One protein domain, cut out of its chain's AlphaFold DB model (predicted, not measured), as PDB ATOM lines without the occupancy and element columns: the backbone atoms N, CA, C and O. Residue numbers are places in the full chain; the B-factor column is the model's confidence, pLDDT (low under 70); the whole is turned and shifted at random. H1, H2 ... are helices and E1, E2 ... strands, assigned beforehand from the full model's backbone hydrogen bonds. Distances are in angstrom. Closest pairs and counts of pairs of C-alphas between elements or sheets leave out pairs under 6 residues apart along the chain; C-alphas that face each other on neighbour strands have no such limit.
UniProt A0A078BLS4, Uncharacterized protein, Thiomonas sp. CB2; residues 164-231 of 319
ATOM      1  N   THR A 164       4.534  27.236 -24.073       83.38
ATOM      2  CA  THR A 164       3.895  28.547 -24.254       83.38
ATOM      3  C   THR A 164       3.911  28.986 -25.718       83.38
ATOM      4  O   THR A 164       2.881  29.403 -26.238       83.38
ATOM      5  N   GLU A 165       5.041  28.843 -26.414       83.38
ATOM      6  CA  GLU A 165       5.165  29.233 -27.826       83.38
ATOM      7  C   GLU A 165       4.299  28.358 -28.738       83.38
ATOM      8  O   GLU A 165       3.609  28.883 -29.612       83.38
ATOM      9  N   ARG A 166       4.254  27.038 -28.487       84.44
ATOM     10  CA  ARG A 166       3.330  26.118 -29.178       84.44
ATOM     11  C   ARG A 166       1.875  26.535 -28.967       84.44
ATOM     12  O   ARG A 166       1.111  26.570 -29.927       84.44
ATOM     13  N   SER A 167       1.509  26.912 -27.739       85.06
ATOM     14  CA  SER A 167       0.157  27.383 -27.426       85.06
ATOM     15  C   SER A 167      -0.197  28.685 -28.147       85.06
ATOM     16  O   SER A 167      -1.284  28.791 -28.710       85.06
ATOM     17  N   GLU A 168       0.702  29.669 -28.178       87.06
ATOM     18  CA  GLU A 168       0.443  30.942 -28.861       87.06
ATOM     19  C   GLU A 168       0.393  30.792 -30.387       87.06
ATOM     20  O   GLU A 168      -0.438  31.433 -31.032       87.06
ATOM     21  N   LEU A 169       1.208  29.911 -30.979       86.62
ATOM     22  CA  LEU A 169       1.094  29.546 -32.397       86.62
ATOM     23  C   LEU A 169      -0.239  28.842 -32.692       86.62
ATOM     24  O   LEU A 169      -0.933  29.222 -33.636       86.62
ATOM     25  N   ALA A 170      -0.636  27.876 -31.857       86.00
ATOM     26  CA  ALA A 170      -1.897  27.156 -32.005       86.00
ATOM     27  C   ALA A 170      -3.110  28.093 -31.881       86.00
ATOM     28  O   ALA A 170      -3.982  28.071 -32.745       86.00
ATOM     29  N   LYS A 171      -3.151  28.966 -30.864       85.38
ATOM     30  CA  LYS A 171      -4.215  29.971 -30.679       85.38
ATOM     31  C   LYS A 171      -4.312  30.937 -31.857       85.38
ATOM     32  O   LYS A 171      -5.415  31.172 -32.339       85.38
ATOM     33  N   LYS A 172      -3.187  31.483 -32.336       87.12
ATOM     34  CA  LYS A 172      -3.168  32.422 -33.474       87.12
ATOM     35  C   LYS A 172      -3.679  31.769 -34.755       87.12
ATOM     36  O   LYS A 172      -4.470  32.376 -35.471       87.12
ATOM     37  N   TRP A 173      -3.283  30.522 -35.018       88.00
ATOM     38  CA  TRP A 173      -3.809  29.766 -36.150       88.00
ATOM     39  C   TRP A 173      -5.302  29.440 -35.980       88.00
ATOM     40  O   TRP A 173      -6.079  29.698 -36.894       88.00
ATOM     41  N   LEU A 174      -5.731  28.970 -34.802       85.94
ATOM     42  CA  LEU A 174      -7.143  28.686 -34.511       85.94
ATOM     43  C   LEU A 174      -8.025  29.931 -34.678       85.94
ATOM     44  O   LEU A 174      -9.055  29.847 -35.341       85.94
ATOM     45  N   ALA A 175      -7.600  31.090 -34.169       84.19
ATOM     46  CA  ALA A 175      -8.302  32.358 -34.369       84.19
ATOM     47  C   ALA A 175      -8.357  32.763 -35.855       84.19
ATOM     48  O   ALA A 175      -9.386  33.231 -36.337       84.19
ATOM     49  N   SER A 176      -7.287  32.508 -36.616       85.19
ATOM     50  CA  SER A 176      -7.248  32.757 -38.065       85.19
ATOM     51  C   SER A 176      -8.141  31.825 -38.897       85.19
ATOM     52  O   SER A 176      -8.401  32.156 -40.053       85.19
ATOM     53  N   GLN A 177      -8.574  30.671 -38.374       83.38
ATOM     54  CA  GLN A 177      -9.465  29.734 -39.080       83.38
ATOM     55  C   GLN A 177     -10.914  29.787 -38.576       83.38
ATOM     56  O   GLN A 177     -11.846  29.629 -39.360       83.38
ATOM     57  N   PHE A 178     -11.113  29.999 -37.271       83.50
ATOM     58  CA  PHE A 178     -12.409  29.873 -36.594       83.50
ATOM     59  C   PHE A 178     -12.906  31.188 -35.958       83.50
ATOM     60  O   PHE A 178     -13.969  31.193 -35.334       83.50
ATOM     61  N   GLY A 179     -12.179  32.299 -36.127       80.69
ATOM     62  CA  GLY A 179     -12.499  33.602 -35.536       80.69
ATOM     63  C   GLY A 179     -12.352  33.611 -34.011       80.69
ATOM     64  O   GLY A 179     -11.641  32.786 -33.442       80.69
ATOM     65  N   ASP A 180     -13.082  34.496 -33.330       79.25
ATOM     66  CA  ASP A 180     -13.049  34.664 -31.863       79.25
ATOM     67  C   ASP A 180     -13.663  33.490 -31.059       79.25
ATOM     68  O   ASP A 180     -13.991  33.620 -29.876       79.25
ATOM     69  N   ARG A 181     -13.850  32.319 -31.682       79.56
ATOM     70  CA  ARG A 181     -14.333  31.104 -31.012       79.56
ATOM     71  C   ARG A 181     -13.264  30.570 -30.066       79.56
ATOM     72  O   ARG A 181     -12.118  30.346 -30.450       79.56
ATOM     73  N   HIS A 182     -13.659  30.274 -28.832       78.38
ATOM     74  CA  HIS A 182     -12.755  29.632 -27.882       78.38
ATOM     75  C   HIS A 182     -12.389  28.223 -28.396       78.38
ATOM     76  O   HIS A 182     -13.307  27.492 -28.773       78.38
ATOM     77  N   PRO A 183     -11.112  27.782 -28.374       79.31
ATOM     78  CA  PRO A 183     -10.675  26.517 -28.984       79.31
ATOM     79  C   PRO A 183     -11.554  25.300 -28.666       79.31
ATOM     80  O   PRO A 183     -11.883  24.504 -29.543       79.31
ATOM     81  N   THR A 184     -12.023  25.184 -27.421       78.56
ATOM     82  CA  THR A 184     -12.892  24.084 -26.955       78.56
ATOM     83  C   THR A 184     -14.284  24.038 -27.613       78.56
ATOM     84  O   THR A 184     -15.062  23.143 -27.292       78.56
ATOM     85  N   GLN A 185     -14.639  25.020 -28.450       80.06
ATOM     86  CA  GLN A 185     -15.913  25.138 -29.173       80.06
ATOM     87  C   GLN A 185     -15.823  24.693 -30.644       80.06
ATOM     88  O   GLN A 185     -16.849  24.686 -31.326       80.06
ATOM     89  N   VAL A 186     -14.632  24.366 -31.155       81.50
ATOM     90  CA  VAL A 186     -14.458  23.787 -32.498       81.50
ATOM     91  C   VAL A 186     -14.755  22.288 -32.426       81.50
ATOM     92  O   VAL A 186     -14.167  21.578 -31.604       81.50
ATOM     93  N   LYS A 187     -15.697  21.810 -33.244       80.56
ATOM     94  CA  LYS A 187     -16.084  20.394 -33.314       80.56
ATOM     95  C   LYS A 187     -15.087  19.576 -34.146       80.56
ATOM     96  O   LYS A 187     -14.380  20.151 -34.973       80.56
ATOM     97  N   PRO A 188     -15.078  18.238 -34.002       78.56
ATOM     98  CA  PRO A 188     -14.265  17.358 -34.839       78.56
ATOM     99  C   PRO A 188     -14.458  17.554 -36.343       78.56
ATOM    100  O   PRO A 188     -13.479  17.700 -37.067       78.56
ATOM    101  N   ASP A 189     -15.712  17.648 -36.790       82.62
ATOM    102  CA  ASP A 189     -16.085  17.729 -38.212       82.62
ATOM    103  C   ASP A 189     -15.652  19.045 -38.890       82.62
ATOM    104  O   ASP A 189     -15.723  19.180 -40.109       82.62
ATOM    105  N   GLU A 190     -15.222  20.032 -38.098       81.94
ATOM    106  CA  GLU A 190     -14.747  21.339 -38.563       81.94
ATOM    107  C   GLU A 190     -13.224  21.366 -38.798       81.94
ATOM    108  O   GLU A 190     -12.705  22.344 -39.339       81.94
ATOM    109  N   LEU A 191     -12.492  20.318 -38.394       83.12
ATOM    110  CA  LEU A 191     -11.041  20.235 -38.539       83.12
ATOM    111  C   LEU A 191     -10.660  19.383 -39.758       83.12
ATOM    112  O   LEU A 191     -10.982  18.200 -39.838       83.12
ATOM    113  N   THR A 192      -9.930  19.966 -40.712       84.62
ATOM    114  CA  THR A 192      -9.443  19.210 -41.877       84.62
ATOM    115  C   THR A 192      -8.287  18.271 -41.488       84.62
ATOM    116  O   THR A 192      -7.495  18.617 -40.608       84.62
ATOM    117  N   PRO A 193      -8.103  17.115 -42.161       81.88
ATOM    118  CA  PRO A 193      -7.008  16.190 -41.843       81.88
ATOM    119  C   PRO A 193      -5.614  16.833 -41.913       81.88
ATOM    120  O   PRO A 193      -4.781  16.606 -41.042       81.88
ATOM    121  N   ALA A 194      -5.380  17.714 -42.893       82.31
ATOM    122  CA  ALA A 194      -4.120  18.450 -43.020       82.31
ATOM    123  C   ALA A 194      -3.886  19.441 -41.860       82.31
ATOM    124  O   ALA A 194      -2.749  19.634 -41.429       82.31
ATOM    125  N   ALA A 195      -4.955  20.037 -41.320       84.25
ATOM    126  CA  ALA A 195      -4.871  20.871 -40.127       84.25
ATOM    127  C   ALA A 195      -4.587  20.050 -38.864       84.25
ATOM    128  O   ALA A 195      -3.747  20.452 -38.059       84.25
ATOM    129  N   GLN A 196      -5.232  18.888 -38.714       83.75
ATOM    130  CA  GLN A 196      -4.913  17.936 -37.651       83.75
ATOM    131  C   GLN A 196      -3.430  17.536 -37.709       83.75
ATOM    132  O   GLN A 196      -2.731  17.684 -36.712       83.75
ATOM    133  N   GLU A 197      -2.917  17.133 -38.875       85.19
ATOM    134  CA  GLU A 197      -1.497  16.816 -39.064       85.19
ATOM    135  C   GLU A 197      -0.554  17.970 -38.689       85.19
ATOM    136  O   GLU A 197       0.495  17.738 -38.086       85.19
ATOM    137  N   TRP A 198      -0.881  19.213 -39.064       87.75
ATOM    138  CA  TRP A 198      -0.060  20.378 -38.724       87.75
ATOM    139  C   TRP A 198      -0.043  20.640 -37.212       87.75
ATOM    140  O   TRP A 198       1.024  20.861 -36.638       87.75
ATOM    141  N   LEU A 199      -1.197  20.535 -36.549       86.25
ATOM    142  CA  LEU A 199      -1.304  20.653 -35.093       86.25
ATOM    143  C   LEU A 199      -0.564  19.512 -34.369       86.25
ATOM    144  O   LEU A 199       0.105  19.766 -33.371       86.25
ATOM    145  N   GLU A 200      -0.630  18.275 -34.867       85.38
ATOM    146  CA  GLU A 200       0.106  17.129 -34.307       85.38
ATOM    147  C   GLU A 200       1.625  17.330 -34.383       85.38
ATOM    148  O   GLU A 200       2.335  17.043 -33.415       85.38
ATOM    149  N   LYS A 201       2.112  17.904 -35.492       86.44
ATOM    150  CA  LYS A 201       3.520  18.293 -35.685       86.44
ATOM    151  C   LYS A 201       3.917  19.459 -34.770       86.44
ATOM    152  O   LYS A 201       4.967  19.398 -34.142       86.44
ATOM    153  N   LEU A 202       3.071  20.486 -34.624       86.00
ATOM    154  CA  LEU A 202       3.311  21.626 -33.720       86.00
ATOM    155  C   LEU A 202       3.413  21.186 -32.251       86.00
ATOM    156  O   LEU A 202       4.240  21.694 -31.491       86.00
ATOM    157  N   TRP A 203       2.575  20.236 -31.841       82.56
ATOM    158  CA  TRP A 203       2.534  19.737 -30.469       82.56
ATOM    159  C   TRP A 203       3.507  18.590 -30.178       82.56
ATOM    160  O   TRP A 203       3.618  18.213 -29.012       82.56
ATOM    161  N   ASP A 204       4.234  18.091 -31.187       82.38
ATOM    162  CA  ASP A 204       5.066  16.876 -31.127       82.38
ATOM    163  C   ASP A 204       4.317  15.700 -30.476       82.38
ATOM    164  O   ASP A 204       4.751  15.069 -29.507       82.38
ATOM    165  N   ARG A 205       3.082  15.486 -30.941       78.88
ATOM    166  CA  ARG A 205       2.174  14.488 -30.376       78.88
ATOM    167  C   ARG A 205       1.217  13.970 -31.453       78.88
ATOM    168  O   ARG A 205       0.147  14.557 -31.612       78.88
ATOM    169  N   PRO A 206       1.580  12.889 -32.169       78.56
ATOM    170  CA  PRO A 206       0.703  12.277 -33.159       78.56
ATOM    171  C   PRO A 206      -0.552  11.676 -32.515       78.56
ATOM    172  O   PRO A 206      -0.583  11.417 -31.305       78.56
ATOM    173  N   ALA A 207      -1.568  11.413 -33.337       77.81
ATOM    174  CA  ALA A 207      -2.789  10.751 -32.902       77.81
ATOM    175  C   ALA A 207      -2.488   9.407 -32.199       77.81
ATOM    176  O   ALA A 207      -1.801   8.549 -32.765       77.81
ATOM    177  N   PRO A 208      -3.009   9.181 -30.978       73.50
ATOM    178  CA  PRO A 208      -2.883   7.900 -30.298       73.50
ATOM    179  C   PRO A 208      -3.644   6.823 -31.082       73.50
ATOM    180  O   PRO A 208      -4.713   7.081 -31.632       73.50
ATOM    181  N   VAL A 209      -3.098   5.609 -31.130       74.56
ATOM    182  CA  VAL A 209      -3.630   4.504 -31.942       74.56
ATOM    183  C   VAL A 209      -4.408   3.518 -31.075       74.56
ATOM    184  O   VAL A 209      -3.942   3.103 -30.015       74.56
ATOM    185  N   ASN A 210      -5.586   3.110 -31.544       69.06
ATOM    186  CA  ASN A 210      -6.408   2.097 -30.897       69.06
ATOM    187  C   ASN A 210      -5.749   0.708 -31.033       69.06
ATOM    188  O   ASN A 210      -5.648   0.193 -32.152       69.06
ATOM    189  N   PRO A 211      -5.356   0.048 -29.924       56.56
ATOM    190  CA  PRO A 211      -4.615  -1.215 -29.970       56.56
ATOM    191  C   PRO A 211      -5.428  -2.391 -30.535       56.56
ATOM    192  O   PRO A 211      -4.845  -3.417 -30.869       56.56
ATOM    193  N   LYS A 212      -6.759  -2.266 -30.658       58.16
ATOM    194  CA  LYS A 212      -7.627  -3.308 -31.237       58.16
ATOM    195  C   LYS A 212      -7.788  -3.208 -32.756       58.16
ATOM    196  O   LYS A 212      -8.128  -4.207 -33.376       58.16
ATOM    197  N   THR A 213      -7.607  -2.023 -33.345       69.81
ATOM    198  CA  THR A 213      -7.880  -1.779 -34.779       69.81
ATOM    199  C   THR A 213      -6.678  -1.254 -35.561       69.81
ATOM    200  O   THR A 213      -6.733  -1.225 -36.786       69.81
ATOM    201  N   GLY A 214      -5.613  -0.808 -34.887       66.94
ATOM    202  CA  GLY A 214      -4.454  -0.181 -35.531       66.94
ATOM    203  C   GLY A 214      -4.737   1.205 -36.129       66.94
ATOM    204  O   GLY A 214      -3.862   1.779 -36.768       66.94
ATOM    205  N   GLN A 215      -5.939   1.754 -35.923       75.56
ATOM    206  CA  GLN A 215      -6.351   3.065 -36.430       75.56
ATOM    207  C   GLN A 215      -6.177   4.158 -35.360       75.56
ATOM    208  O   GLN A 215      -6.377   3.874 -34.173       75.56
ATOM    209  N   PRO A 216      -5.833   5.401 -35.743       78.00
ATOM    210  CA  PRO A 216      -5.798   6.531 -34.819       78.00
ATOM    211  C   PRO A 216      -7.183   6.798 -34.212       78.00
ATOM    212  O   PRO A 216      -8.208   6.641 -34.878       78.00
ATOM    213  N   TYR A 217      -7.222   7.222 -32.949       78.94
ATOM    214  CA  TYR A 217      -8.445   7.727 -32.331       78.94
ATOM    215  C   TYR A 217      -8.889   9.026 -33.016       78.94
ATOM    216  O   TYR A 217      -8.065   9.869 -33.373       78.94
ATOM    217  N   ALA A 218     -10.202   9.205 -33.174       80.81
ATOM    218  CA  ALA A 218     -10.767  10.429 -33.727       80.81
ATOM    219  C   ALA A 218     -10.430  11.642 -32.844       80.81
ATOM    220  O   ALA A 218     -10.390  11.540 -31.615       80.81
ATOM    221  N   PHE A 219     -10.202  12.801 -33.461       83.44
ATOM    222  CA  PHE A 219     -10.117  14.073 -32.749       83.44
ATOM    223  C   PHE A 219     -11.470  14.393 -32.077       83.44
ATOM    224  O   PHE A 219     -12.523  14.165 -32.662       83.44
ATOM    225  N   LYS A 220     -11.439  14.899 -30.836       83.56
ATOM    226  CA  LYS A 220     -12.611  15.066 -29.948       83.56
ATOM    227  C   LYS A 220     -12.941  16.528 -29.644       83.56
ATOM    228  O   LYS A 220     -14.112  16.890 -29.531       83.56
ATOM    229  N   ARG A 221     -11.907  17.335 -29.379       84.69
ATOM    230  CA  ARG A 221     -11.948  18.782 -29.066       84.69
ATOM    231  C   ARG A 221     -10.536  19.315 -28.845       84.69
ATOM    232  O   ARG A 221      -9.641  18.549 -28.473       84.69
ATOM    233  N   PHE A 222     -10.361  20.630 -28.929       83.12
ATOM    234  CA  PHE A 222      -9.169  21.284 -28.390       83.12
ATOM    235  C   PHE A 222      -9.224  21.452 -26.867       83.12
ATOM    236  O   PHE A 222     -10.298  21.526 -26.263       83.12
ATOM    237  N   THR A 223      -8.049  21.571 -26.258       81.94
ATOM    238  CA  THR A 223      -7.841  22.196 -24.947       81.94
ATOM    239  C   THR A 223      -7.847  23.737 -25.059       81.94
ATOM    240  O   THR A 223      -7.735  24.267 -26.167       81.94
ATOM    241  N   PRO A 224      -7.937  24.497 -23.946       76.75
ATOM    242  CA  PRO A 224      -7.836  25.964 -23.975       76.75
ATOM    243  C   PRO A 224      -6.492  26.496 -24.510       76.75
ATOM    244  O   PRO A 224      -6.439  27.589 -25.065       76.75
ATOM    245  N   ASP A 225      -5.409  25.725 -24.377       82.38
ATOM    246  CA  ASP A 225      -4.086  26.034 -24.931       82.38
ATOM    247  C   ASP A 225      -3.966  25.780 -26.448       82.38
ATOM    248  O   ASP A 225      -2.942  26.134 -27.028       82.38
ATOM    249  N   GLY A 226      -5.003  25.241 -27.105       80.19
ATOM    250  CA  GLY A 226      -5.024  24.990 -28.554       80.19
ATOM    251  C   GLY A 226      -4.474  23.621 -28.969       80.19
ATOM    252  O   GLY A 226      -4.134  23.416 -30.134       80.19
ATOM    253  N   ARG A 227      -4.372  22.669 -28.035       85.06
ATOM    254  CA  ARG A 227      -3.864  21.316 -28.288       85.06
ATOM    255  C   ARG A 227      -4.991  20.326 -28.568       85.06
ATOM    256  O   ARG A 227      -6.055  20.401 -27.958       85.06
ATOM    257  N   LEU A 228      -4.749  19.368 -29.465       82.25
ATOM    258  CA  LEU A 228      -5.702  18.294 -29.752       82.25
ATOM    259  C   LEU A 228      -5.933  17.397 -28.524       82.25
ATOM    260  O   LEU A 228      -5.003  17.058 -27.782       82.25
ATOM    261  N   THR A 229      -7.175  16.945 -28.369       81.44
ATOM    262  CA  THR A 229      -7.539  15.770 -27.566       81.44
ATOM    263  C   THR A 229      -8.381  14.831 -28.420       81.44
ATOM    264  O   THR A 229      -9.074  15.282 -29.333       81.44
ATOM    265  N   TYR A 230      -8.324  13.537 -28.120       82.69
ATOM    266  CA  TYR A 230      -8.898  12.475 -28.943       82.69
ATOM    267  C   TYR A 230      -9.966  11.696 -28.174       82.69
ATOM    268  O   TYR A 230     -10.019  11.751 -26.943       82.69
ATOM    269  N   ASP A 231     -10.798  10.941 -28.884       73.69
ATOM    270  CA  ASP A 231     -11.757   9.986 -28.320       73.69
ATOM    271  C   ASP A 231     -11.073   8.687 -27.843       73.69
ATOM    272  O   ASP A 231     -11.563   7.575 -28.035       73.69
TER     273      ASP A 231
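What this domain is: This is residues 164 to 231 of the 319 residues of an uncharacterized protein of Thiomonas sp. CB2 (UniProt A0A078BLS4). A small two-stranded hairpin, E1 and E2, sits beside a loosely joined helical hairpin, H1 and H2, with E2 nearest to H2. The long loop of residues 204 to 218 runs out to Lys 212 and folds back to E1, making one end of the elongated outline. The printed part has 68 residues, with the named elements in the order H1, H2, E1, E2 and an antiparallel sheet E1 - E2. The class is mixed, helices and strands, with 33 residues, under half, in named elements. The whole is compact, with a radius of gyration of the C-alphas of 11.8 A, and spans 38 by 23 by 19 A.

How they stand to each other: E1, residues 219 to 222, and E2, residues 228 to 230, form an antiparallel hairpin at 142 degrees. N 220 and O 229 are within hydrogen-bond range at 2.8 A, as are N 229 and O 221 at 2.9 A. From E2, the closest C-alphas to H2, residues 193 to 203, are those of Leu 228 and Leu 199, 7.3 A apart. H1, residues 164 to 178, touches H2 with residues 166 to 170 alone; the closest C-alphas, of Arg 166 and Leu 202, are 6.4 A apart. The two form a helical hairpin, at a shallow tilt of 20 degrees, opposite ways. H1 is apart from E1 and E2. In H1 and H2 every O i to N i+4 pair is within hydrogen-bond range.

Where its parts are: E1 is 8.5 A long and E2 6.7 A, ending at C-alpha 230 (-8.898, 12.475, -28.943). H1 is 20.5 A long, from C-alpha 164 (3.895, 28.547, -24.254). H2 is 15.3 A long.

The domain as a whole: The C-alphas farthest apart, of Asp 180 and Lys 212, are 38.4 A apart. The printed part has no cut. The links H1 to H2 and H2 to E1 are long; E1 to E2 is tight. The mean pLDDT of the printed part is 80.9, and residues 210 to 214 are under 70.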